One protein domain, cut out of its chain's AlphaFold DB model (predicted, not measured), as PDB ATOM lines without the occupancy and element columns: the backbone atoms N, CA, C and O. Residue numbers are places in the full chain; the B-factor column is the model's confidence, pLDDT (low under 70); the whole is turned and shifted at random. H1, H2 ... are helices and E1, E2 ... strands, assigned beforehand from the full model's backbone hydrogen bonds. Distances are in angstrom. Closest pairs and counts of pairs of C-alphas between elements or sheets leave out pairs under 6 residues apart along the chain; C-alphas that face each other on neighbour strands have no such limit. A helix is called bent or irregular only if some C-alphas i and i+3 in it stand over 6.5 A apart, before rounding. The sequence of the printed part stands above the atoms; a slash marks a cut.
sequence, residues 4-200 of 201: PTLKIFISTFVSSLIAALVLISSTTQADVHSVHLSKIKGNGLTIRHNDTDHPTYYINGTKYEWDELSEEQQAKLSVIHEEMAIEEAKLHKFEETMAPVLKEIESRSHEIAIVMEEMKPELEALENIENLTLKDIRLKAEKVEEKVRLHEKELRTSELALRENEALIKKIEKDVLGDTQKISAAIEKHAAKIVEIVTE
ATOM      1  N   PRO A   4      48.310  62.185 114.836       35.22
ATOM      2  CA  PRO A   4      48.501  60.985 114.017       35.22
ATOM      3  C   PRO A   4      49.666  60.085 114.453       35.22
ATOM      4  O   PRO A   4      49.566  58.870 114.305       35.22
ATOM      5  N   THR A   5      50.751  60.621 115.024       34.81
ATOM      6  CA  THR A   5      51.894  59.779 115.429       34.81
ATOM      7  C   THR A   5      51.616  58.988 116.706       34.81
ATOM      8  O   THR A   5      52.150  57.895 116.871       34.81
ATOM      9  N   LEU A   6      50.732  59.499 117.571       31.89
ATOM     10  CA  LEU A   6      50.275  58.789 118.767       31.89
ATOM     11  C   LEU A   6      49.347  57.622 118.387       31.89
ATOM     12  O   LEU A   6      49.514  56.514 118.887       31.89
ATOM     13  N   LYS A   7      48.448  57.834 117.411       33.03
ATOM     14  CA  LYS A   7      47.564  56.782 116.884       33.03
ATOM     15  C   LYS A   7      48.330  55.614 116.270       33.03
ATOM     16  O   LYS A   7      47.899  54.485 116.437       33.03
ATOM     17  N   ILE A   8      49.457  55.855 115.598       37.22
ATOM     18  CA  ILE A   8      50.229  54.793 114.927       37.22
ATOM     19  C   ILE A   8      51.052  53.967 115.929       37.22
ATOM     20  O   ILE A   8      51.106  52.746 115.801       37.22
ATOM     21  N   PHE A   9      51.640  54.601 116.950       36.47
ATOM     22  CA  PHE A   9      52.409  53.895 117.987       36.47
ATOM     23  C   PHE A   9      51.518  53.106 118.954       36.47
ATOM     24  O   PHE A   9      51.827  51.961 119.275       36.47
ATOM     25  N   ILE A  10      50.378  53.681 119.350       38.31
ATOM     26  CA  ILE A  10      49.356  52.970 120.122       38.31
ATOM     27  C   ILE A  10      48.758  51.859 119.248       38.31
ATOM     28  O   ILE A  10      48.761  50.709 119.656       38.31
ATOM     29  N   SER A  11      48.373  52.126 117.996       31.31
ATOM     30  CA  SER A  11      47.799  51.102 117.108       31.31
ATOM     31  C   SER A  11      48.720  49.903 116.879       31.31
ATOM     32  O   SER A  11      48.215  48.793 116.814       31.31
ATOM     33  N   THR A  12      50.042  50.056 116.798       38.66
ATOM     34  CA  THR A  12      50.925  48.907 116.508       38.66
ATOM     35  C   THR A  12      51.350  48.129 117.748       38.66
ATOM     36  O   THR A  12      51.380  46.901 117.704       38.66
ATOM     37  N   PHE A  13      51.619  48.801 118.870       35.53
ATOM     38  CA  PHE A  13      52.031  48.114 120.098       35.53
ATOM     39  C   PHE A  13      50.826  47.616 120.904       35.53
ATOM     40  O   PHE A  13      50.824  46.496 121.413       35.53
ATOM     41  N   VAL A  14      49.754  48.409 120.931       35.34
ATOM     42  CA  VAL A  14      48.501  48.040 121.582       35.34
ATOM     43  C   VAL A  14      47.705  47.066 120.716       35.34
ATOM     44  O   VAL A  14      47.089  46.206 121.305       35.34
ATOM     45  N   SER A  15      47.789  47.021 119.375       34.28
ATOM     46  CA  SER A  15      47.159  45.897 118.634       34.28
ATOM     47  C   SER A  15      47.878  44.565 118.830       34.28
ATOM     48  O   SER A  15      47.233  43.535 118.727       34.28
ATOM     49  N   SER A  16      49.177  44.543 119.145       35.50
ATOM     50  CA  SER A  16      49.865  43.292 119.501       35.50
ATOM     51  C   SER A  16      49.463  42.793 120.891       35.50
ATOM     52  O   SER A  16      49.418  41.586 121.112       35.50
ATOM     53  N   LEU A  17      49.186  43.709 121.823       35.62
ATOM     54  CA  LEU A  17      48.811  43.380 123.198       35.62
ATOM     55  C   LEU A  17      47.291  43.188 123.350       35.62
ATOM     56  O   LEU A  17      46.853  42.280 124.038       35.62
ATOM     57  N   ILE A  18      46.483  43.966 122.629       39.88
ATOM     58  CA  ILE A  18      45.030  43.812 122.479       39.88
ATOM     59  C   ILE A  18      44.700  42.616 121.589       39.88
ATOM     60  O   ILE A  18      43.717  41.955 121.864       39.88
ATOM     61  N   ALA A  19      45.521  42.220 120.611       37.53
ATOM     62  CA  ALA A  19      45.336  40.903 119.983       37.53
ATOM     63  C   ALA A  19      45.576  39.746 120.972       37.53
ATOM     64  O   ALA A  19      45.046  38.660 120.758       37.53
ATOM     65  N   ALA A  20      46.321  39.979 122.061       39.75
ATOM     66  CA  ALA A  20      46.443  39.031 123.168       39.75
ATOM     67  C   ALA A  20      45.332  39.193 124.237       39.75
ATOM     68  O   ALA A  20      44.984  38.203 124.869       39.75
ATOM     69  N   LEU A  21      44.738  40.387 124.406       37.03
ATOM     70  CA  LEU A  21      43.675  40.693 125.392       37.03
ATOM     71  C   LEU A  21      42.230  40.579 124.850       37.03
ATOM     72  O   LEU A  21      41.313  40.265 125.598       37.03
ATOM     73  N   VAL A  22      42.001  40.710 123.538       38.69
ATOM     74  CA  VAL A  22      40.712  40.399 122.868       38.69
ATOM     75  C   VAL A  22      40.444  38.892 122.856       38.69
ATOM     76  O   VAL A  22      39.310  38.472 122.669       38.69
ATOM     77  N   LEU A  23      41.455  38.074 123.159       38.50
ATOM     78  CA  LEU A  23      41.293  36.650 123.458       38.50
ATOM     79  C   LEU A  23      40.904  36.371 124.923       38.50
ATOM     80  O   LEU A  23      40.884  35.210 125.307       38.50
ATOM     81  N   ILE A  24      40.621  37.395 125.737       39.50
ATOM     82  CA  ILE A  24      40.203  37.256 127.150       39.50
ATOM     83  C   ILE A  24      38.836  37.930 127.402       39.50
ATOM     84  O   ILE A  24      38.239  37.814 128.472       39.50
ATOM     85  N   SER A  25      38.256  38.586 126.391       31.47
ATOM     86  CA  SER A  25      36.894  39.110 126.491       31.47
ATOM     87  C   SER A  25      35.884  37.965 126.440       31.47
ATOM     88  O   SER A  25      35.597  37.412 125.379       31.47
ATOM     89  N   SER A  26      35.332  37.663 127.612       34.50
ATOM     90  CA  SER A  26      34.165  36.829 127.886       34.50
ATOM     91  C   SER A  26      32.945  37.255 127.060       34.50
ATOM     92  O   SER A  26      31.985  37.852 127.545       34.50
ATOM     93  N   THR A  27      32.958  36.914 125.776       31.83
ATOM     94  CA  THR A  27      31.743  36.828 124.978       31.83
ATOM     95  C   THR A  27      31.254  35.397 125.063       31.83
ATOM     96  O   THR A  27      31.914  34.442 124.676       31.83
ATOM     97  N   THR A  28      30.097  35.269 125.693       34.88
ATOM     98  CA  THR A  28      29.319  34.053 125.881       34.88
ATOM     99  C   THR A  28      28.928  33.450 124.534       34.88
ATOM    100  O   THR A  28      27.808  33.633 124.060       34.88
ATOM    101  N   GLN A  29      29.859  32.744 123.907       32.38
ATOM    102  CA  GLN A  29      29.634  31.787 122.835       32.38
ATOM    103  C   GLN A  29      30.863  30.875 122.815       32.38
ATOM    104  O   GLN A  29      31.973  31.376 122.919       32.38
ATOM    105  N   ALA A  30      30.659  29.556 122.801       37.97
ATOM    106  CA  ALA A  30      31.703  28.539 122.946       37.97
ATOM    107  C   ALA A  30      32.789  28.667 121.860       37.97
ATOM    108  O   ALA A  30      32.726  28.015 120.819       37.97
ATOM    109  N   ASP A  31      33.765  29.535 122.101       44.50
ATOM    110  CA  ASP A  31      34.942  29.732 121.274       44.50
ATOM    111  C   ASP A  31      36.132  29.182 122.044       44.50
ATOM    112  O   ASP A  31      36.415  29.556 123.177       44.50
ATOM    113  N   VAL A  32      36.839  28.251 121.426       54.81
ATOM    114  CA  VAL A  32      38.064  27.668 121.963       54.81
ATOM    115  C   VAL A  32      39.109  28.780 122.114       54.81
ATOM    116  O   VAL A  32      39.649  29.266 121.119       54.81
ATOM    117  N   HIS A  33      39.417  29.181 123.348       67.00
ATOM    118  CA  HIS A  33      40.411  30.222 123.620       67.00
ATOM    119  C   HIS A  33      41.810  29.597 123.599       67.00
ATOM    120  O   HIS A  33      42.188  28.827 124.489       67.00
ATOM    121  N   SER A  34      42.592  29.892 122.553       68.88
ATOM    122  CA  SER A  34      43.962  29.388 122.413       68.88
ATOM    123  C   SER A  34      45.003  30.496 122.507       68.88
ATOM    124  O   SER A  34      44.989  31.428 121.705       68.88
ATOM    125  N   VAL A  35      45.960  30.339 123.419       72.62
ATOM    126  CA  VAL A  35      47.126  31.215 123.558       72.62
ATOM    127  C   VAL A  35      48.320  30.541 122.893       72.62
ATOM    128  O   VAL A  35      48.702  29.435 123.281       72.62
ATOM    129  N   HIS A  36      48.914  31.196 121.894       77.75
ATOM    130  CA  HIS A  36      50.106  30.708 121.203       77.75
ATOM    131  C   HIS A  36      51.333  31.547 121.563       77.75
ATOM    132  O   HIS A  36      51.363  32.756 121.345       77.75
ATOM    133  N   LEU A  37      52.368  30.883 122.068       76.38
ATOM    134  CA  LEU A  37      53.639  31.477 122.457       76.38
ATOM    135  C   LEU A  37      54.758  30.823 121.647       76.38
ATOM    136  O   LEU A  37      55.168  29.685 121.891       76.38
ATOM    137  N   SER A  38      55.260  31.558 120.657       72.81
ATOM    138  CA  SER A  38      56.387  31.118 119.837       72.81
ATOM    139  C   SER A  38      57.720  31.388 120.547       72.81
ATOM    140  O   SER A  38      57.933  32.500 121.024       72.81
ATOM    141  N   LYS A  39      58.651  30.420 120.518       72.00
ATOM    142  CA  LYS A  39      60.050  30.539 120.994       72.00
ATOM    143  C   LYS A  39      60.257  30.608 122.517       72.00
ATOM    144  O   LYS A  39      61.240  31.185 122.979       72.00
ATOM    145  N   ILE A  40      59.431  29.933 123.306       75.81
ATOM    146  CA  ILE A  40      59.694  29.729 124.736       75.81
ATOM    147  C   ILE A  40      60.777  28.653 124.896       75.81
ATOM    148  O   ILE A  40      60.530  27.475 124.652       75.81
ATOM    149  N   LYS A  41      62.007  29.050 125.260       69.12
ATOM    150  CA  LYS A  41      63.178  28.145 125.371       69.12
ATOM    151  C   LYS A  41      63.440  27.310 124.101       69.12
ATOM    152  O   LYS A  41      63.884  26.171 124.172       69.12
ATOM    153  N   GLY A  42      63.152  27.876 122.928       74.81
ATOM    154  CA  GLY A  42      63.273  27.178 121.641       74.81
ATOM    155  C   GLY A  42      62.063  26.320 121.254       74.81
ATOM    156  O   GLY A  42      62.044  25.794 120.146       74.81
ATOM    157  N   ASN A  43      61.035  26.241 122.105       78.06
ATOM    158  CA  ASN A  43      59.796  25.513 121.850       78.06
ATOM    159  C   ASN A  43      58.633  26.465 121.514       78.06
ATOM    160  O   ASN A  43      58.593  27.615 121.957       78.06
ATOM    161  N   GLY A  44      57.673  25.993 120.724       82.56
ATOM    162  CA  GLY A  44      56.356  26.609 120.580       82.56
ATOM    163  C   GLY A  44      55.388  26.002 121.590       82.56
ATOM    164  O   GLY A  44      55.216  24.784 121.599       82.56
ATOM    165  N   LEU A  45      54.760  26.838 122.414       81.75
ATOM    166  CA  LEU A  45      53.709  26.443 123.350       81.75
ATOM    167  C   LEU A  45      52.365  26.938 122.815       81.75
ATOM    168  O   LEU A  45      52.224  28.108 122.468       81.75
ATOM    169  N   THR A  46      51.370  26.061 122.769       83.88
ATOM    170  CA  THR A  46      49.970  26.464 122.607       83.88
ATOM    171  C   THR A  46      49.176  25.938 123.788       83.88
ATOM    172  O   THR A  46      49.180  24.734 124.034       83.88
ATOM    173  N   ILE A  47      48.509  26.828 124.512       83.81
ATOM    174  CA  ILE A  47      47.581  26.479 125.589       83.81
ATOM    175  C   ILE A  47      46.182  26.636 125.017       83.81
ATOM    176  O   ILE A  47      45.842  27.711 124.525       83.81
ATOM    177  N   ARG A  48      45.387  25.570 125.035       83.38
ATOM    178  CA  ARG A  48      44.015  25.589 124.537       83.38
ATOM    179  C   ARG A  48      43.051  25.350 125.691       83.38
ATOM    180  O   ARG A  48      43.048  24.264 126.266       83.38
ATOM    181  N   HIS A  49      42.232  26.351 125.985       77.00
ATOM    182  CA  HIS A  49      41.111  26.234 126.907       77.00
ATOM    183  C   HIS A  49      39.904  25.749 126.100       77.00
ATOM    184  O   HIS A  49      39.452  26.425 125.173       77.00
ATOM    185  N   ASN A  50      39.460  24.529 126.389       73.38
ATOM    186  CA  ASN A  50      38.214  23.979 125.855       73.38
ATOM    187  C   ASN A  50      37.110  24.185 126.910       73.38
ATOM    188  O   ASN A  50      37.412  24.613 128.020       73.38
ATOM    189  N   ASP A  51      35.872  23.769 126.631       66.44
ATOM    190  CA  ASP A  51      34.777  23.715 127.626       66.44
ATOM    191  C   ASP A  51      35.037  22.722 128.792       66.44
ATOM    192  O   ASP A  51      34.142  22.400 129.572       66.44
ATOM    193  N   THR A  52      36.252  22.179 128.888       63.72
ATOM    194  CA  THR A  52      36.720  21.293 129.954       63.72
ATOM    195  C   THR A  52      37.362  22.097 131.080       63.72
ATOM    196  O   THR A  52      37.975  23.132 130.836       63.72
ATOM    197  N   ASP A  53      37.304  21.571 132.305       71.44
ATOM    198  CA  ASP A  53      37.825  22.229 133.521       71.44
ATOM    199  C   ASP A  53      39.347  22.491 133.478       71.44
ATOM    200  O   ASP A  53      39.887  23.309 134.226       71.44
ATOM    201  N   HIS A  54      40.063  21.801 132.581       80.06
ATOM    202  CA  HIS A  54      41.510  21.902 132.426       80.06
ATOM    203  C   HIS A  54      41.929  22.158 130.970       80.06
ATOM    204  O   HIS A  54      41.305  21.630 130.038       80.06
ATOM    205  N   PRO A  55      42.996  22.950 130.748       84.38
ATOM    206  CA  PRO A  55      43.502  23.231 129.414       84.38
ATOM    207  C   PRO A  55      44.267  22.043 128.824       84.38
ATOM    208  O   PRO A  55      44.827  21.203 129.525       84.38
ATOM    209  N   THR A  56      44.338  22.009 127.495       86.44
ATOM    210  CA  THR A  56      45.231  21.118 126.745       86.44
ATOM    211  C   THR A  56      46.490  21.873 126.330       86.44
ATOM    212  O   THR A  56      46.396  22.978 125.784       86.44
ATOM    213  N   TYR A  57      47.661  21.260 126.500       88.19
ATOM    214  CA  TYR A  57      48.936  21.859 126.103       88.19
ATOM    215  C   TYR A  57      49.457  21.236 124.812       88.19
ATOM    216  O   TYR A  57      49.405  20.023 124.622       88.19
ATOM    217  N   TYR A  58      50.008  22.065 123.930       88.56
ATOM    218  CA  TYR A  58      50.730  21.615 122.747       88.56
ATOM    219  C   TYR A  58      52.152  22.169 122.769       88.56
ATOM    220  O   TYR A  58      52.335  23.385 122.702       88.56
ATOM    221  N   ILE A  59      53.150  21.285 122.815       89.19
ATOM    222  CA  ILE A  59      54.575  21.642 122.770       89.19
ATOM    223  C   ILE A  59      55.146  21.180 121.433       89.19
ATOM    224  O   ILE A  59      55.214  19.984 121.166       89.19
ATOM    225  N   ASN A  60      55.528  22.120 120.565       87.00
ATOM    226  CA  ASN A  60      55.994  21.837 119.197       87.00
ATOM    227  C   ASN A  60      55.038  20.933 118.387       87.00
ATOM    228  O   ASN A  60      55.474  20.142 117.555       87.00
ATOM    229  N   GLY A  61      53.730  21.035 118.642       85.31
ATOM    230  CA  GLY A  61      52.698  20.208 118.007       85.31
ATOM    231  C   GLY A  61      52.369  18.900 118.737       85.31
ATOM    232  O   GLY A  61      51.338  18.302 118.438       85.31
ATOM    233  N   THR A  62      53.165  18.481 119.725       90.44
ATOM    234  CA  THR A  62      52.848  17.332 120.587       90.44
ATOM    235  C   THR A  62      51.790  17.726 121.608       90.44
ATOM    236  O   THR A  62      51.989  18.695 122.337       90.44
ATOM    237  N   LYS A  63      50.682  16.982 121.652       92.19
ATOM    238  CA  LYS A  63      49.558  17.190 122.572       92.19
ATOM    239  C   LYS A  63      49.847  16.556 123.935       92.19
ATOM    240  O   LYS A  63      50.366  15.446 123.979       92.19
ATOM    241  N   TYR A  64      49.471  17.255 124.998       90.69
ATOM    242  CA  TYR A  64      49.489  16.785 126.379       90.69
ATOM    243  C   TYR A  64      48.150  17.136 127.023       90.69
ATOM    244  O   TYR A  64      47.808  18.319 127.161       90.69
ATOM    245  N   GLU A  65      47.374  16.111 127.359       90.62
ATOM    246  CA  GLU A  65      46.110  16.268 128.075       90.62
ATOM    247  C   GLU A  65      46.337  16.230 129.586       90.62
ATOM    248  O   GLU A  65      47.253  15.569 130.065       90.62
ATOM    249  N   TRP A  66      45.498  16.936 130.344       88.50
ATOM    250  CA  TRP A  66      45.636  17.028 131.799       88.50
ATOM    251  C   TRP A  66      45.644  15.654 132.482       88.50
ATOM    252  O   TRP A  66      46.496  15.392 133.331       88.50
ATOM    253  N   ASP A  67      44.752  14.760 132.055       88.69
ATOM    254  CA  ASP A  67      44.599  13.410 132.609       88.69
ATOM    255  C   ASP A  67      45.773  12.473 132.265       88.69
ATOM    256  O   ASP A  67      45.931  11.420 132.880       88.69
ATOM    257  N   GLU A  68      46.613  12.849 131.294       89.56
ATOM    258  CA  GLU A  68      47.820  12.107 130.905       89.56
ATOM    259  C   GLU A  68      49.059  12.524 131.717       89.56
ATOM    260  O   GLU A  68      50.113  11.892 131.611       89.56
ATOM    261  N   LEU A  69      48.954  13.589 132.516       89.50
ATOM    262  CA  LEU A  69      50.030  14.093 133.366       89.50
ATOM    263  C   LEU A  69      50.057  13.367 134.714       89.50
ATOM    264  O   LEU A  69      49.029  12.943 135.238       89.50
ATOM    265  N   SER A  70      51.243  13.260 135.317       93.75
ATOM    266  CA  SER A  70      51.371  12.740 136.681       93.75
ATOM    267  C   SER A  70      50.743  13.692 137.707       93.75
ATOM    268  O   SER A  70      50.686  14.903 137.489       93.75
ATOM    269  N   GLU A  71      50.336  13.170 138.870       93.75
ATOM    270  CA  GLU A  71      49.790  13.990 139.966       93.75
ATOM    271  C   GLU A  71      50.753  15.120 140.379       93.75
ATOM    272  O   GLU A  71      50.330  16.239 140.673       93.75
ATOM    273  N   GLU A  72      52.067  14.863 140.342       93.38
ATOM    274  CA  GLU A  72      53.082  15.881 140.626       93.38
ATOM    275  C   GLU A  72      53.100  16.987 139.555       93.38
ATOM    276  O   GLU A  72      53.181  18.172 139.888       93.38
ATOM    277  N   GLN A  73      52.992  16.626 138.270       92.00
ATOM    278  CA  GLN A  73      52.909  17.594 137.171       92.00
ATOM    279  C   GLN A  73      51.630  18.433 137.266       92.00
ATOM    280  O   GLN A  73      51.700  19.659 137.163       92.00
ATOM    281  N   GLN A  74      50.485  17.799 137.528       91.06
ATOM    282  CA  GLN A  74      49.201  18.482 137.714       91.06
ATOM    283  C   GLN A  74      49.253  19.474 138.886       91.06
ATOM    284  O   GLN A  74      48.819  20.622 138.749       91.06
ATOM    285  N   ALA A  75      49.844  19.082 140.020       91.56
ATOM    286  CA  ALA A  75      50.012  19.966 141.172       91.56
ATOM    287  C   ALA A  75      50.893  21.183 140.840       91.56
ATOM    288  O   ALA A  75      50.525  22.318 141.149       91.56
ATOM    289  N   LYS A  76      52.027  20.976 140.155       91.69
ATOM    290  CA  LYS A  76      52.914  22.073 139.722       91.69
ATOM    291  C   LYS A  76      52.225  23.015 138.724       91.69
ATOM    292  O   LYS A  76      52.392  24.230 138.827       91.69
ATOM    293  N   LEU A  77      51.450  22.482 137.776       89.12
ATOM    294  CA  LEU A  77      50.703  23.285 136.800       89.12
ATOM    295  C   LEU A  77      49.572  24.085 137.446       89.12
ATOM    296  O   LEU A  77      49.378  25.243 137.086       89.12
ATOM    297  N   SER A  78      48.883  23.511 138.433       88.00
ATOM    298  CA  SER A  78      47.813  24.198 139.168       88.00
ATOM    299  C   SER A  78      48.324  25.471 139.849       88.00
ATOM    300  O   SER A  78      47.707  26.526 139.729       88.00
ATOM    301  N   VAL A  79      49.506  25.404 140.475       89.00
ATOM    302  CA  VAL A  79      50.163  26.584 141.066       89.00
ATOM    303  C   VAL A  79      50.474  27.635 139.999       89.00
ATOM    304  O   VAL A  79      50.256  28.822 140.217       89.00
ATOM    305  N   ILE A  80      50.957  27.221 138.824       87.19
ATOM    306  CA  ILE A  80      51.251  28.162 137.735       87.19
ATOM    307  C   ILE A  80      49.978  28.827 137.208       87.19
ATOM    308  O   ILE A  80      50.011  30.018 136.907       87.19
ATOM    309  N   HIS A  81      48.866  28.099 137.103       82.94
ATOM    310  CA  HIS A  81      47.589  28.685 136.697       82.94
ATOM    311  C   HIS A  81      47.104  29.739 137.690       82.94
ATOM    312  O   HIS A  81      46.668  30.805 137.268       82.94
ATOM    313  N   GLU A  82      47.236  29.484 138.992       84.69
ATOM    314  CA  GLU A  82      46.914  30.474 140.022       84.69
ATOM    315  C   GLU A  82      47.810  31.719 139.902       84.69
ATOM    316  O   GLU A  82      47.311  32.845 139.909       84.69
ATOM    317  N   GLU A  83      49.122  31.535 139.702       85.19
ATOM    318  CA  GLU A  83      50.059  32.641 139.456       85.19
ATOM    319  C   GLU A  83      49.669  33.453 138.203       85.19
ATOM    320  O   GLU A  83      49.672  34.684 138.237       85.19
ATOM    321  N   MET A  84      49.300  32.790 137.102       80.56
ATOM    322  CA  MET A  84      48.892  33.452 135.857       80.56
ATOM    323  C   MET A  84      47.562  34.200 135.996       80.56
ATOM    324  O   MET A  84      47.459  35.324 135.505       80.56
ATOM    325  N   ALA A  85      46.586  33.635 136.711       79.31
ATOM    326  CA  ALA A  85      45.303  34.283 136.979       79.31
ATOM    327  C   ALA A  85      45.476  35.594 137.769       79.31
ATOM    328  O   ALA A  85      44.767  36.573 137.536       79.31
ATOM    329  N   ILE A  86      46.459  35.653 138.676       82.56
ATOM    330  CA  ILE A  86      46.801  36.886 139.396       82.56
ATOM    331  C   ILE A  86      47.327  37.962 138.434       82.56
ATOM    332  O   ILE A  86      46.980  39.135 138.580       82.56
ATOM    333  N   GLU A  87      48.172  37.596 137.469       80.94
ATOM    334  CA  GLU A  87      48.691  38.546 136.476       80.94
ATOM    335  C   GLU A  87      47.601  39.015 135.500       80.94
ATOM    336  O   GLU A  87      47.530  40.201 135.172       80.94
ATOM    337  N   GLU A  88      46.700  38.119 135.103       77.25
ATOM    338  CA  GLU A  88      45.528  38.434 134.283       77.25
ATOM    339  C   GLU A  88      44.568  39.397 134.995       77.25
ATOM    340  O   GLU A  88      44.153  40.401 134.416       77.25
ATOM    341  N   ALA A  89      44.303  39.185 136.286       78.38
ATOM    342  CA  ALA A  89      43.466  40.085 137.076       78.38
ATOM    343  C   ALA A  89      44.029  41.519 137.136       78.38
ATOM    344  O   ALA A  89      43.269  42.490 137.185       78.38
ATOM    345  N   LYS A  90      45.361  41.686 137.101       80.69
ATOM    346  CA  LYS A  90      45.985  43.019 137.012       80.69
ATOM    347  C   LYS A  90      45.712  43.675 135.661       80.69
ATOM    348  O   LYS A  90      45.411  44.866 135.641       80.69
ATOM    349  N   LEU A  91      45.797  42.921 134.562       75.62
ATOM    350  CA  LEU A  91      45.446  43.423 133.229       75.62
ATOM    351  C   LEU A  91      43.980  43.846 133.174       75.62
ATOM    352  O   LEU A  91      43.695  44.966 132.758       75.62
ATOM    353  N   HIS A  92      43.083  43.013 133.694       77.62
ATOM    354  CA  HIS A  92      41.659  43.325 133.715       77.62
ATOM    355  C   HIS A  92      41.360  44.611 134.495       77.62
ATOM    356  O   HIS A  92      40.641  45.490 134.028       77.62
ATOM    357  N   LYS A  93      42.020  44.807 135.641       81.00
ATOM    358  CA  LYS A  93      41.906  46.050 136.413       81.00
ATOM    359  C   LYS A  93      42.346  47.291 135.622       81.00
ATOM    360  O   LYS A  93      41.782  48.375 135.810       81.00
ATOM    361  N   PHE A  94      43.354  47.173 134.755       76.69
ATOM    362  CA  PHE A  94      43.751  48.278 133.878       76.69
ATOM    363  C   PHE A  94      42.678  48.580 132.831       76.69
ATOM    364  O   PHE A  94      42.372  49.754 132.611       76.69
ATOM    365  N   GLU A  95      42.074  47.551 132.240       75.38
ATOM    366  CA  GLU A  95      40.959  47.709 131.301       75.38
ATOM    367  C   GLU A  95      39.765  48.404 131.963       75.38
ATOM    368  O   GLU A  95      39.277  49.411 131.444       75.38
ATOM    369  N   GLU A  96      39.362  47.947 133.153       82.00
ATOM    370  CA  GLU A  96      38.283  48.550 133.945       82.00
ATOM    371  C   GLU A  96      38.550  50.024 134.273       82.00
ATOM    372  O   GLU A  96      37.634  50.847 134.274       82.00
ATOM    373  N   THR A  97      39.812  50.378 134.529       80.88
ATOM    374  CA  THR A  97      40.199  51.760 134.844       80.88
ATOM    375  C   THR A  97      40.211  52.649 133.597       80.88
ATOM    376  O   THR A  97      39.863  53.828 133.672       80.88
ATOM    377  N   MET A  98      40.606  52.111 132.441       75.25
ATOM    378  CA  MET A  98      40.770  52.878 131.202       75.25
ATOM    379  C   MET A  98      39.453  53.059 130.432       75.25
ATOM    380  O   MET A  98      39.220  54.125 129.858       75.25
ATOM    381  N   ALA A  99      38.575  52.055 130.454       77.88
ATOM    382  CA  ALA A  99      37.287  52.066 129.761       77.88
ATOM    383  C   ALA A  99      36.422  53.320 130.025       77.88
ATOM    384  O   ALA A  99      35.976  53.939 129.052       77.88
ATOM    385  N   PRO A 100      36.188  53.767 131.278       78.69
ATOM    386  CA  PRO A 100      35.367  54.952 131.527       78.69
ATOM    387  C   PRO A 100      36.016  56.239 131.002       78.69
ATOM    388  O   PRO A 100      35.309  57.116 130.510       78.69
ATOM    389  N   VAL A 101      37.347  56.347 131.056       75.31
ATOM    390  CA  VAL A 101      38.080  57.531 130.578       75.31
ATOM    391  C   VAL A 101      37.975  57.654 129.058       75.31
ATOM    392  O   VAL A 101      37.721  58.739 128.540       75.31
ATOM    393  N   LEU A 102      38.116  56.537 128.338       74.25
ATOM    394  CA  LEU A 102      37.946  56.506 126.884       74.25
ATOM    395  C   LEU A 102      36.519  56.879 126.474       74.25
ATOM    396  O   LEU A 102      36.338  57.675 125.553       74.25
ATOM    397  N   LYS A 103      35.520  56.366 127.200       78.81
ATOM    398  CA  LYS A 103      34.111  56.699 126.966       78.81
ATOM    399  C   LYS A 103      33.825  58.187 127.179       78.81
ATOM    400  O   LYS A 103      33.101  58.786 126.387       78.81
ATOM    401  N   GLU A 104      34.402  58.798 128.212       78.69
ATOM    402  CA  GLU A 104      34.253  60.237 128.452       78.69
ATOM    403  C   GLU A 104      34.890  61.057 127.319       78.69
ATOM    404  O   GLU A 104      34.285  62.008 126.835       78.69
ATOM    405  N   ILE A 105      36.077  60.675 126.837       72.69
ATOM    406  CA  ILE A 105      36.720  61.352 125.697       72.69
ATOM    407  C   ILE A 105      35.865  61.262 124.437       72.69
ATOM    408  O   ILE A 105      35.720  62.262 123.729       72.69
ATOM    409  N   GLU A 106      35.302  60.090 124.148       74.75
ATOM    410  CA  GLU A 106      34.409  59.900 123.006       74.75
ATOM    411  C   GLU A 106      33.167  60.794 123.123       74.75
ATOM    412  O   GLU A 106      32.858  61.537 122.190       74.75
ATOM    413  N   SER A 107      32.526  60.812 124.297       78.50
ATOM    414  CA  SER A 107      31.370  61.672 124.576       78.50
ATOM    415  C   SER A 107      31.700  63.156 124.386       78.50
ATOM    416  O   SER A 107      30.989  63.868 123.681       78.50
ATOM    417  N   ARG A 108      32.816  63.633 124.948       75.69
ATOM    418  CA  ARG A 108      33.239  65.041 124.835       75.69
ATOM    419  C   ARG A 108      33.623  65.434 123.417       75.69
ATOM    420  O   ARG A 108      33.331  66.542 122.979       75.69
ATOM    421  N   SER A 109      34.260  64.526 122.683       74.94
ATOM    422  CA  SER A 109      34.582  64.743 121.270       74.94
ATOM    423  C   SER A 109      33.309  64.868 120.432       74.94
ATOM    424  O   SER A 109      33.250  65.690 119.520       74.94
ATOM    425  N   HIS A 110      32.278  64.088 120.767       78.62
ATOM    426  CA  HIS A 110      30.967  64.187 120.137       78.62
ATOM    427  C   HIS A 110      30.258  65.509 120.467       78.62
ATOM    428  O   HIS A 110      29.754  66.160 119.556       78.62
ATOM    429  N   GLU A 111      30.283  65.959 121.727       77.25
ATOM    430  CA  GLU A 111      29.743  67.267 122.134       77.25
ATOM    431  C   GLU A 111      30.394  68.422 121.356       77.25
ATOM    432  O   GLU A 111      29.695  69.290 120.841       77.25
ATOM    433  N   ILE A 112      31.723  68.409 121.201       75.25
ATOM    434  CA  ILE A 112      32.440  69.416 120.400       75.25
ATOM    435  C   ILE A 112      31.976  69.392 118.941       75.25
ATOM    436  O   ILE A 112      31.760  70.451 118.355       75.25
ATOM    437  N   ALA A 113      31.808  68.204 118.355       78.50
ATOM    438  CA  ALA A 113      31.335  68.078 116.980       78.50
ATOM    439  C   ALA A 113      29.923  68.663 116.803       78.50
ATOM    440  O   ALA A 113      29.678  69.351 115.815       78.50
ATOM    441  N   ILE A 114      29.028  68.446 117.774       84.56
ATOM    442  CA  ILE A 114      27.686  69.043 117.781       84.56
ATOM    443  C   ILE A 114      27.778  70.570 117.835       84.56
ATOM    444  O   ILE A 114      27.219  71.235 116.968       84.56
ATOM    445  N   VAL A 115      28.536  71.131 118.786       78.81
ATOM    446  CA  VAL A 115      28.679  72.593 118.928       78.81
ATOM    447  C   VAL A 115      29.268  73.224 117.659       78.81
ATOM    448  O   VAL A 115      28.841  74.297 117.236       78.81
ATOM    449  N   MET A 116      30.218  72.554 116.999       77.69
ATOM    450  CA  MET A 116      30.781  73.028 115.729       77.69
ATOM    451  C   MET A 116      29.753  73.044 114.589       77.69
ATOM    452  O   MET A 116      29.723  74.006 113.817       77.69
ATOM    453  N   GLU A 117      28.903  72.021 114.485       85.81
ATOM    454  CA  GLU A 117      27.810  72.000 113.503       85.81
ATOM    455  C   GLU A 117      26.746  73.064 113.811       85.81
ATOM    456  O   GLU A 117      26.242  73.709 112.894       85.81
ATOM    457  N   GLU A 118      26.449  73.325 115.087       86.31
ATOM    458  CA  GLU A 118      25.515  74.381 115.506       86.31
ATOM    459  C   GLU A 118      26.065  75.799 115.278       86.31
ATOM    460  O   GLU A 118      25.301  76.728 115.008       86.31
ATOM    461  N   MET A 119      27.388  75.991 115.319       80.88
ATOM    462  CA  MET A 119      28.029  77.273 114.992       80.88
ATOM    463  C   MET A 119      27.953  77.625 113.504       80.88
ATOM    464  O   MET A 119      27.870  78.804 113.153       80.88
ATOM    465  N   LYS A 120      27.993  76.623 112.622       82.19
ATOM    466  CA  LYS A 120      28.034  76.807 111.169       82.19
ATOM    467  C   LYS A 120      26.895  77.682 110.610       82.19
ATOM    468  O   LYS A 120      27.215  78.673 109.949       82.19
ATOM    469  N   PRO A 121      25.602  77.428 110.899       82.69
ATOM    470  CA  PRO A 121      24.517  78.270 110.395       82.69
ATOM    471  C   PRO A 121      24.554  79.697 110.955       82.69
ATOM    472  O   PRO A 121      24.095  80.622 110.288       82.69
ATOM    473  N   GLU A 122      25.101  79.912 112.156       79.44
ATOM    474  CA  GLU A 122      25.217  81.256 112.741       79.44
ATOM    475  C   GLU A 122      26.292  82.097 112.039       79.44
ATOM    476  O   GLU A 122      26.130  83.308 111.889       79.44
ATOM    477  N   LEU A 123      27.358  81.455 111.554       75.56
ATOM    478  CA  LEU A 123      28.375  82.096 110.720       75.56
ATOM    479  C   LEU A 123      27.842  82.365 109.304       75.56
ATOM    480  O   LEU A 123      27.984  83.476 108.798       75.56
ATOM    481  N   GLU A 124      27.147  81.396 108.704       81.19
ATOM    482  CA  GLU A 124      26.501  81.539 107.388       81.19
ATOM    483  C   GLU A 124      25.367  82.585 107.404       81.19
ATOM    484  O   GLU A 124      25.076  83.241 106.399       81.19
ATOM    485  N   ALA A 125      24.742  82.831 108.562       73.38
ATOM    486  CA  ALA A 125      23.733  83.876 108.719       73.38
ATOM    487  C   ALA A 125      24.280  85.285 108.411       73.38
ATOM    488  O   ALA A 125      23.491  86.181 108.084       73.38
ATOM    489  N   LEU A 126      25.600  85.487 108.473       67.94
ATOM    490  CA  LEU A 126      26.265  86.734 108.106       67.94
ATOM    491  C   LEU A 126      26.549  86.863 106.602       67.94
ATOM    492  O   LEU A 126      26.973  87.930 106.189       67.94
ATOM    493  N   GLU A 127      26.296  85.852 105.767       69.62
ATOM    494  CA  GLU A 127      26.602  85.919 104.326       69.62
ATOM    495  C   GLU A 127      25.470  86.563 103.499       69.62
ATOM    496  O   GLU A 127      25.710  87.200 102.477       69.62
ATOM    497  N   ASN A 128      24.223  86.506 103.981       66.38
ATOM    498  CA  ASN A 128      23.046  87.065 103.301       66.38
ATOM    499  C   ASN A 128      22.742  88.513 103.735       66.38
ATOM    500  O   ASN A 128      21.699  88.787 104.340       66.38
ATOM    501  N   ILE A 129      23.670  89.438 103.467       69.44
ATOM    502  CA  ILE A 129      23.580  90.849 103.901       69.44
ATOM    503  C   ILE A 129      23.010  91.783 102.823       69.44
ATOM    504  O   ILE A 129      22.547  92.877 103.142       69.44
ATOM    505  N   GLU A 130      23.015  91.362 101.555       67.50
ATOM    506  CA  GLU A 130      22.823  92.244 100.390       67.50
ATOM    507  C   GLU A 130      21.468  92.979 100.339       67.50
ATOM    508  O   GLU A 130      21.351  93.985  99.648       67.50
ATOM    509  N   ASN A 131      20.466  92.539 101.114       70.88
ATOM    510  CA  ASN A 131      19.117  93.123 101.141       70.88
ATOM    511  C   ASN A 131      18.674  93.647 102.524       70.88
ATOM    512  O   ASN A 131      17.487  93.913 102.725       70.88
ATOM    513  N   LEU A 132      19.584  93.774 103.496       76.94
ATOM    514  CA  LEU A 132      19.254  94.199 104.863       76.94
ATOM    515  C   LEU A 132      19.568  95.679 105.106       76.94
ATOM    516  O   LEU A 132      20.543  96.226 104.593       76.94
ATOM    517  N   THR A 133      18.766  96.338 105.945       83.75
ATOM    518  CA  THR A 133      19.092  97.699 106.393       83.75
ATOM    519  C   THR A 133      20.261  97.668 107.381       83.75
ATOM    520  O   THR A 133      20.439  96.691 108.105       83.75
ATOM    521  N   LEU A 134      21.024  98.760 107.506       82.00
ATOM    522  CA  LEU A 134      22.110  98.874 108.501       82.00
ATOM    523  C   LEU A 134      21.658  98.537 109.935       82.00
ATOM    524  O   LEU A 134      22.436  98.006 110.726       82.00
ATOM    525  N   LYS A 135      20.394  98.827 110.272       84.06
ATOM    526  CA  LYS A 135      19.806  98.496 111.574       84.06
ATOM    527  C   LYS A 135      19.608  96.987 111.737       84.06
ATOM    528  O   LYS A 135      19.924  96.452 112.798       84.06
ATOM    529  N   ASP A 136      19.129  96.310 110.698       80.94
ATOM    530  CA  ASP A 136      18.927  94.857 110.704       80.94
ATOM    531  C   ASP A 136      20.262  94.110 110.710       80.94
ATOM    532  O   ASP A 136      20.408  93.127 111.432       80.94
ATOM    533  N   ILE A 137      21.262  94.623 109.985       82.19
ATOM    534  CA  ILE A 137      22.636  94.101 109.995       82.19
ATOM    535  C   ILE A 137      23.212  94.163 111.408       82.19
ATOM    536  O   ILE A 137      23.727  93.163 111.902       82.19
ATOM    537  N   ARG A 138      23.080  95.308 112.089       84.06
ATOM    538  CA  ARG A 138      23.573  95.477 113.460       84.06
ATOM    539  C   ARG A 138      22.887  94.529 114.446       84.06
ATOM    540  O   ARG A 138      23.571  93.860 115.209       84.06
ATOM    541  N   LEU A 139      21.558  94.427 114.397       84.38
ATOM    542  CA  LEU A 139      20.804  93.511 115.263       84.38
ATOM    543  C   LEU A 139      21.152  92.040 115.000       84.38
ATOM    544  O   LEU A 139      21.151  91.228 115.923       84.38
ATOM    545  N   LYS A 140      21.424  91.678 113.743       82.06
ATOM    546  CA  LYS A 140      21.832  90.322 113.364       82.06
ATOM    547  C   LYS A 140      23.257  90.023 113.833       82.06
ATOM    548  O   LYS A 140      23.474  88.959 114.398       82.06
ATOM    549  N   ALA A 141      24.178  90.973 113.679       82.38
ATOM    550  CA  ALA A 141      25.549  90.865 114.172       82.38
ATOM    551  C   ALA A 141      25.596  90.700 115.698       82.38
ATOM    552  O   ALA A 141      26.240  89.774 116.172       82.38
ATOM    553  N   GLU A 142      24.844  91.510 116.454       86.94
ATOM    554  CA  GLU A 142      24.764  91.404 117.921       86.94
ATOM    555  C   GLU A 142      24.233  90.022 118.365       86.94
ATOM    556  O   GLU A 142      24.755  89.415 119.298       86.94
ATOM    557  N   LYS A 143      23.235  89.467 117.660       85.56
ATOM    558  CA  LYS A 143      22.709  88.116 117.941       85.56
ATOM    559  C   LYS A 143      23.703  87.002 117.618       85.56
ATOM    560  O   LYS A 143      23.781  86.034 118.372       85.56
ATOM    561  N   VAL A 144      24.416  87.112 116.498       83.88
ATOM    562  CA  VAL A 144      25.443  86.134 116.112       83.88
ATOM    563  C   VAL A 144      26.611  86.196 117.093       83.88
ATOM    564  O   VAL A 144      27.058  85.154 117.554       83.88
ATOM    565  N   GLU A 145      27.049  87.391 117.490       87.12
ATOM    566  CA  GLU A 145      28.112  87.586 118.481       87.12
ATOM    567  C   GLU A 145      27.758  86.953 119.836       87.12
ATOM    568  O   GLU A 145      28.567  86.218 120.402       87.12
ATOM    569  N   GLU A 146      26.532  87.161 120.334       89.69
ATOM    570  CA  GLU A 146      26.050  86.529 121.569       89.69
ATOM    571  C   GLU A 146      26.110  84.994 121.480       89.69
ATOM    572  O   GLU A 146      26.628  84.342 122.389       89.69
ATOM    573  N   LYS A 147      25.623  84.411 120.376       85.69
ATOM    574  CA  LYS A 147      25.624  82.955 120.169       85.69
ATOM    575  C   LYS A 147      27.030  82.383 120.014       85.69
ATOM    576  O   LYS A 147      27.349  81.389 120.657       85.69
ATOM    577  N   VAL A 148      27.885  83.027 119.221       85.25
ATOM    578  CA  VAL A 148      29.289  82.622 119.055       85.25
ATOM    579  C   VAL A 148      30.003  82.647 120.404       85.25
ATOM    580  O   VAL A 148      30.685  81.688 120.745       85.25
ATOM    581  N   ARG A 149      29.782  83.678 121.227       89.81
ATOM    582  CA  ARG A 149      30.360  83.764 122.575       89.81
ATOM    583  C   ARG A 149      29.902  82.625 123.494       89.81
ATOM    584  O   ARG A 149      30.690  82.161 124.321       89.81
ATOM    585  N   LEU A 150      28.642  82.193 123.390       90.00
ATOM    586  CA  LEU A 150      28.127  81.044 124.144       90.00
ATOM    587  C   LEU A 150      28.805  79.744 123.695       90.00
ATOM    588  O   LEU A 150      29.383  79.056 124.536       90.00
ATOM    589  N   HIS A 151      28.838  79.475 122.388       85.12
ATOM    590  CA  HIS A 151      29.493  78.286 121.840       85.12
ATOM    591  C   HIS A 151      31.005  78.268 122.125       85.12
ATOM    592  O   HIS A 151      31.549  77.235 122.499       85.12
ATOM    593  N   GLU A 152      31.701  79.408 122.057       85.69
ATOM    594  CA  GLU A 152      33.118  79.501 122.441       85.69
ATOM    595  C   GLU A 152      33.351  79.118 123.905       85.69
ATOM    596  O   GLU A 152      34.361  78.492 124.241       85.69
ATOM    597  N   LYS A 153      32.438  79.510 124.800       90.75
ATOM    598  CA  LYS A 153      32.532  79.146 126.214       90.75
ATOM    599  C   LYS A 153      32.356  77.638 126.395       90.75
ATOM    600  O   LYS A 153      33.132  77.042 127.138       90.75
ATOM    601  N   GLU A 154      31.377  77.044 125.721       87.00
ATOM    602  CA  GLU A 154      31.125  75.599 125.748       87.00
ATOM    603  C   GLU A 154      32.315  74.814 125.188       87.00
ATOM    604  O   GLU A 154      32.826  73.921 125.863       87.00
ATOM    605  N   LEU A 155      32.853  75.229 124.036       83.12
ATOM    606  CA  LEU A 155      34.059  74.645 123.447       83.12
ATOM    607  C   LEU A 155      35.249  74.711 124.405       83.12
ATOM    608  O   LEU A 155      35.918  73.703 124.614       83.12
ATOM    609  N   ARG A 156      35.496  75.858 125.052       86.44
ATOM    610  CA  ARG A 156      36.590  75.987 126.032       86.44
ATOM    611  C   ARG A 156      36.421  75.053 127.226       86.44
ATOM    612  O   ARG A 156      37.415  74.521 127.720       86.44
ATOM    613  N   THR A 157      35.196  74.870 127.713       88.50
ATOM    614  CA  THR A 157      34.919  73.934 128.809       88.50
ATOM    615  C   THR A 157      35.186  72.492 128.374       88.50
ATOM    616  O   THR A 157      35.891  71.775 129.086       88.50
ATOM    617  N   SER A 158      34.710  72.088 127.196       79.44
ATOM    618  CA  SER A 158      34.939  70.739 126.665       79.44
ATOM    619  C   SER A 158      36.414  70.479 126.341       79.44
ATOM    620  O   SER A 158      36.929  69.405 126.646       79.44
ATOM    621  N   GLU A 159      37.136  71.467 125.806       81.06
ATOM    622  CA  GLU A 159      38.584  71.381 125.578       81.06
ATOM    623  C   GLU A 159      39.372  71.204 126.879       81.06
ATOM    624  O   GLU A 159      40.337  70.437 126.918       81.06
ATOM    625  N   LEU A 160      38.987  71.905 127.951       87.38
ATOM    626  CA  LEU A 160      39.643  71.763 129.249       87.38
ATOM    627  C   LEU A 160      39.448  70.348 129.806       87.38
ATOM    628  O   LEU A 160      40.429  69.712 130.190       87.38
ATOM    629  N   ALA A 161      38.216  69.834 129.770       81.81
ATOM    630  CA  ALA A 161      37.904  68.474 130.204       81.81
ATOM    631  C   ALA A 161      38.661  67.418 129.378       81.81
ATOM    632  O   ALA A 161      39.218  66.469 129.931       81.81
ATOM    633  N   LEU A 162      38.768  67.605 128.056       78.88
ATOM    634  CA  LEU A 162      39.572  66.727 127.203       78.88
ATOM    635  C   LEU A 162      41.053  66.747 127.586       78.88
ATOM    636  O   LEU A 162      41.667  65.687 127.651       78.88
ATOM    637  N   ARG A 163      41.632  67.913 127.897       83.31
ATOM    638  CA  ARG A 163      43.034  68.002 128.348       83.31
ATOM    639  C   ARG A 163      43.269  67.283 129.673       83.31
ATOM    640  O   ARG A 163      44.319  66.666 129.848       83.31
ATOM    641  N   GLU A 164      42.319  67.359 130.600       87.12
ATOM    642  CA  GLU A 164      42.379  66.625 131.867       87.12
ATOM    643  C   GLU A 164      42.323  65.112 131.629       87.12
ATOM    644  O   GLU A 164      43.167  64.374 132.147       87.12
ATOM    645  N   ASN A 165      41.413  64.655 130.764       79.31
ATOM    646  CA  ASN A 165      41.310  63.249 130.380       79.31
ATOM    647  C   ASN A 165      42.556  62.754 129.628       79.31
ATOM    648  O   ASN A 165      43.047  61.663 129.906       79.31
ATOM    649  N   GLU A 166      43.135  63.556 128.733       78.88
ATOM    650  CA  GLU A 166      44.400  63.235 128.061       78.88
ATOM    651  C   GLU A 166      45.563  63.106 129.052       78.88
ATOM    652  O   GLU A 166      46.419  62.229 128.907       78.88
ATOM    653  N   ALA A 167      45.624  63.976 130.063       85.38
ATOM    654  CA  ALA A 167      46.634  63.884 131.112       85.38
ATOM    655  C   ALA A 167      46.451  62.615 131.959       85.38
ATOM    656  O   ALA A 167      47.439  61.960 132.304       85.38
ATOM    657  N   LEU A 168      45.200  62.244 132.251       82.38
ATOM    658  CA  LEU A 168      44.868  61.006 132.947       82.38
ATOM    659  C   LEU A 168      45.267  59.775 132.125       82.38
ATOM    660  O   LEU A 168      45.924  58.890 132.666       82.38
ATOM    661  N   ILE A 169      44.968  59.752 130.820       77.19
ATOM    662  CA  ILE A 169      45.404  58.676 129.918       77.19
ATOM    663  C   ILE A 169      46.918  58.552 129.922       77.19
ATOM    664  O   ILE A 169      47.420  57.461 130.142       77.19
ATOM    665  N   LYS A 170      47.667  59.649 129.773       80.56
ATOM    666  CA  LYS A 170      49.139  59.591 129.790       80.56
ATOM    667  C   LYS A 170      49.695  59.020 131.090       80.56
ATOM    668  O   LYS A 170      50.733  58.358 131.088       80.56
ATOM    669  N   LYS A 171      49.034  59.302 132.213       84.44
ATOM    670  CA  LYS A 171      49.401  58.720 133.504       84.44
ATOM    671  C   LYS A 171      49.125  57.215 133.515       84.44
ATOM    672  O   LYS A 171      50.032  56.458 133.842       84.44
ATOM    673  N   ILE A 172      47.927  56.799 133.098       78.38
ATOM    674  CA  ILE A 172      47.550  55.385 132.982       78.38
ATOM    675  C   ILE A 172      48.509  54.655 132.037       78.38
ATOM    676  O   ILE A 172      49.043  53.627 132.415       78.38
ATOM    677  N   GLU A 173      48.814  55.203 130.860       76.44
ATOM    678  CA  GLU A 173      49.758  54.628 129.894       76.44
ATOM    679  C   GLU A 173      51.139  54.402 130.505       76.44
ATOM    680  O   GLU A 173      51.754  53.363 130.279       76.44
ATOM    681  N   LYS A 174      51.640  55.358 131.292       81.44
ATOM    682  CA  LYS A 174      52.935  55.219 131.961       81.44
ATOM    683  C   LYS A 174      52.919  54.094 132.996       81.44
ATOM    684  O   LYS A 174      53.884  53.330 133.062       81.44
ATOM    685  N   ASP A 175      51.854  54.012 133.785       79.50
ATOM    686  CA  ASP A 175      51.695  52.989 134.818       79.50
ATOM    687  C   ASP A 175      51.518  51.598 134.167       79.50
ATOM    688  O   ASP A 175      52.225  50.650 134.513       79.50
ATOM    689  N   VAL A 176      50.683  51.512 133.125       78.31
ATOM    690  CA  VAL A 176      50.431  50.302 132.332       78.31
ATOM    691  C   VAL A 176      51.695  49.834 131.625       78.31
ATOM    692  O   VAL A 176      52.040  48.674 131.761       78.31
ATOM    693  N   LEU A 177      52.443  50.689 130.921       73.62
ATOM    694  CA  LEU A 177      53.645  50.258 130.187       73.62
ATOM    695  C   LEU A 177      54.680  49.583 131.095       73.62
ATOM    696  O   LEU A 177      55.283  48.580 130.708       73.62
ATOM    697  N   GLY A 178      54.879  50.124 132.300       75.00
ATOM    698  CA  GLY A 178      55.790  49.538 133.278       75.00
ATOM    699  C   GLY A 178      55.305  48.180 133.783       75.00
ATOM    700  O   GLY A 178      56.102  47.252 133.926       75.00
ATOM    701  N   ASP A 179      54.007  48.046 134.032       80.44
ATOM    702  CA  ASP A 179      53.434  46.819 134.578       80.44
ATOM    703  C   ASP A 179      53.177  45.756 133.503       80.44
ATOM    704  O   ASP A 179      53.440  44.585 133.748       80.44
ATOM    705  N   THR A 180      52.823  46.135 132.275       76.06
ATOM    706  CA  THR A 180      52.726  45.243 131.113       76.06
ATOM    707  C   THR A 180      54.052  44.552 130.829       76.06
ATOM    708  O   THR A 180      54.060  43.357 130.556       76.06
ATOM    709  N   GLN A 181      55.187  45.253 130.920       78.56
ATOM    710  CA  GLN A 181      56.496  44.614 130.737       78.56
ATOM    711  C   GLN A 181      56.766  43.553 131.810       78.56
ATOM    712  O   GLN A 181      57.273  42.475 131.499       78.56
ATOM    713  N   LYS A 182      56.398  43.831 133.066       83.50
ATOM    714  CA  LYS A 182      56.538  42.866 134.168       83.50
ATOM    715  C   LYS A 182      55.599  41.678 133.994       83.50
ATOM    716  O   LYS A 182      56.039  40.548 134.173       83.50
ATOM    717  N   ILE A 183      54.347  41.932 133.618       79.12
ATOM    718  CA  ILE A 183      53.331  40.909 133.356       79.12
ATOM    719  C   ILE A 183      53.774  40.028 132.186       79.12
ATOM    720  O   ILE A 183      53.771  38.810 132.308       79.12
ATOM    721  N   SER A 184      54.264  40.620 131.092       78.94
ATOM    722  CA  SER A 184      54.810  39.882 129.948       78.94
ATOM    723  C   SER A 184      55.975  38.985 130.363       78.94
ATOM    724  O   SER A 184      55.986  37.801 130.037       78.94
ATOM    725  N   ALA A 185      56.931  39.510 131.136       83.31
ATOM    726  CA  ALA A 185      58.058  38.723 131.635       83.31
ATOM    727  C   ALA A 185      57.615  37.603 132.598       83.31
ATOM    728  O   ALA A 185      58.189  36.512 132.587       83.31
ATOM    729  N   ALA A 186      56.596  37.852 133.426       82.88
ATOM    730  CA  ALA A 186      56.002  36.841 134.292       82.88
ATOM    731  C   ALA A 186      55.344  35.735 133.459       82.88
ATOM    732  O   ALA A 186      55.683  34.568 133.640       82.88
ATOM    733  N   ILE A 187      54.495  36.083 132.489       81.56
ATOM    734  CA  ILE A 187      53.834  35.134 131.582       81.56
ATOM    735  C   ILE A 187      54.864  34.291 130.825       81.56
ATOM    736  O   ILE A 187      54.741  33.070 130.800       81.56
ATOM    737  N   GLU A 188      55.917  34.896 130.271       82.19
ATOM    738  CA  GLU A 188      56.996  34.153 129.605       82.19
ATOM    739  C   GLU A 188      57.695  33.173 130.556       82.19
ATOM    740  O   GLU A 188      57.978  32.029 130.189       82.19
ATOM    741  N   LYS A 189      57.941  33.590 131.804       87.19
ATOM    742  CA  LYS A 189      58.513  32.728 132.843       87.19
ATOM    743  C   LYS A 189      57.574  31.571 133.195       87.19
ATOM    744  O   LYS A 189      58.047  30.442 133.313       87.19
ATOM    745  N   HIS A 190      56.275  31.819 133.357       85.81
ATOM    746  CA  HIS A 190      55.276  30.781 133.629       85.81
ATOM    747  C   HIS A 190      55.154  29.809 132.451       85.81
ATOM    748  O   HIS A 190      55.232  28.600 132.650       85.81
ATOM    749  N   ALA A 191      55.102  30.315 131.219       83.56
ATOM    750  CA  ALA A 191      55.106  29.509 130.004       83.56
ATOM    751  C   ALA A 191      56.347  28.612 129.913       83.56
ATOM    752  O   ALA A 191      56.250  27.433 129.575       83.56
ATOM    753  N   ALA A 192      57.519  29.142 130.265       86.06
ATOM    754  CA  ALA A 192      58.751  28.369 130.299       86.06
ATOM    755  C   ALA A 192      58.725  27.246 131.346       86.06
ATOM    756  O   ALA A 192      59.266  26.176 131.072       86.06
ATOM    757  N   LYS A 193      58.096  27.473 132.507       89.44
ATOM    758  CA  LYS A 193      57.877  26.430 133.519       89.44
ATOM    759  C   LYS A 193      56.878  25.374 133.034       89.44
ATOM    760  O   LYS A 193      57.110  24.196 133.260       89.44
ATOM    761  N   ILE A 194      55.795  25.771 132.356       88.06
ATOM    762  CA  ILE A 194      54.806  24.834 131.788       88.06
ATOM    763  C   ILE A 194      55.494  23.877 130.816       88.06
ATOM    764  O   ILE A 194      55.327  22.668 130.930       88.06
ATOM    765  N   VAL A 195      56.309  24.410 129.899       88.00
ATOM    766  CA  VAL A 195      57.088  23.591 128.959       88.00
ATOM    767  C   VAL A 195      57.963  22.589 129.717       88.00
ATOM    768  O   VAL A 195      57.969  21.417 129.360       88.00
ATOM    769  N   GLU A 196      58.674  23.021 130.761       90.62
ATOM    770  CA  GLU A 196      59.510  22.127 131.575       90.62
ATOM    771  C   GLU A 196      58.686  21.031 132.245       90.62
ATOM    772  O   GLU A 196      58.977  19.862 132.036       90.62
ATOM    773  N   ILE A 197      57.623  21.389 132.967       90.94
ATOM    774  CA  ILE A 197      56.802  20.436 133.725       90.94
ATOM    775  C   ILE A 197      56.172  19.394 132.806       90.94
ATOM    776  O   ILE A 197      56.217  18.205 133.101       90.94
ATOM    777  N   VAL A 198      55.597  19.830 131.685       88.31
ATOM    778  CA  VAL A 198      54.884  18.954 130.745       88.31
ATOM    779  C   VAL A 198      55.844  18.033 129.981       88.31
ATOM    780  O   VAL A 198      55.449  16.956 129.536       88.31
ATOM    781  N   THR A 199      57.112  18.427 129.820       87.12
ATOM    782  CA  THR A 199      58.122  17.626 129.105       87.12
ATOM    783  C   THR A 199      59.052  16.825 130.017       87.12
ATOM    784  O   THR A 199      59.778  15.967 129.510       87.12
ATOM    785  N   GLU A 200      59.014  17.057 131.334       83.00
ATOM    786  CA  GLU A 200      59.728  16.273 132.345       83.00
ATOM    787  C   GLU A 200      59.205  14.823 132.314       83.00
ATOM    788  O   GLU A 200      58.015  14.576 132.514       83.00
TER     789      GLU A 200
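What this domain is: This is residues 4 to 200 of the 201 residues of an uncharacterized protein of Alteromonas sediminis (UniProt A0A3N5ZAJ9). A long helical hairpin of H2 and H3 makes a rod, with a small four-stranded sheet beside the last part of H3 at one end; residues 4 to 9 and 11 to 16 of H1 stick out. The 197 printed residues hold three named helices and four named strands, in the order H1 E1 E2 E3 E4 H2 H3. The antiparallel sheet runs E1 E2 E3 E4, and the class is mixed, helices and strands. The whole is extended, with a radius of gyration of the C-alphas of 27.9 A and spans of 95 by 31 by 26 A.

Where its parts are: H1, residues 4 to 21, 23.8 A long, begins at C-alpha 4 (48.501, 60.985, 114.017) and has a kink of 41 degrees near residue 15. E1 is residues 33 to 40, E2 43 to 49, E3 56 to 59 and E4 62 to 64. H2, residues 71 to 124, was assigned as one helix by its hydrogen bonds but is bent: C-alphas 97 and 100 are 6.7 A apart. Its arms are H2a, residues 71 to 97, 39.3 A, and H2b, residues 100 to 124, 37.0 A. H3, residues 134 to 199, 91.2 A, ends at C-alpha 199 (58.122, 17.626, 129.105).

How they stand to each other: The sheet is a meander, each strand the antiparallel neighbour of the one before. N 37 and O 45 are 2.8 A apart, N 46 and O 58 2.8 A, and N 59 and O 62 2.9 A, within hydrogen-bond range. H3 is on the sheet, at the sheet's level with a height of 0.6 A; its closest C-alphas to E1 are Ala 192 and Ile 40, 5.8 A. H2b and H3 form a hairpin and touch, closest C-alphas Glu 122 and Val 144, 5.9 A, at a shallow tilt of 24 degrees, opposite ways. H2a touches H3 with residues 176 to 198 of H3 alone, closest C-alphas Gln 73 and Ile 197, 5.9 A. Every O i to N i+4 pair is within range in H2a; H1 has 12 of 14, H2b 19 of 21, H3 61 of 62.

The domain as a whole: The C-alphas farthest apart, Ser 70 and Thr 133, are 95.8 A apart. The printed part has no cut, and the link from H1 to E1 is long, 11 residues. Mean pLDDT of the printed part is 75.0; residues 4 to 34, 41, 51 to 52 and 126 to 130 are under 70.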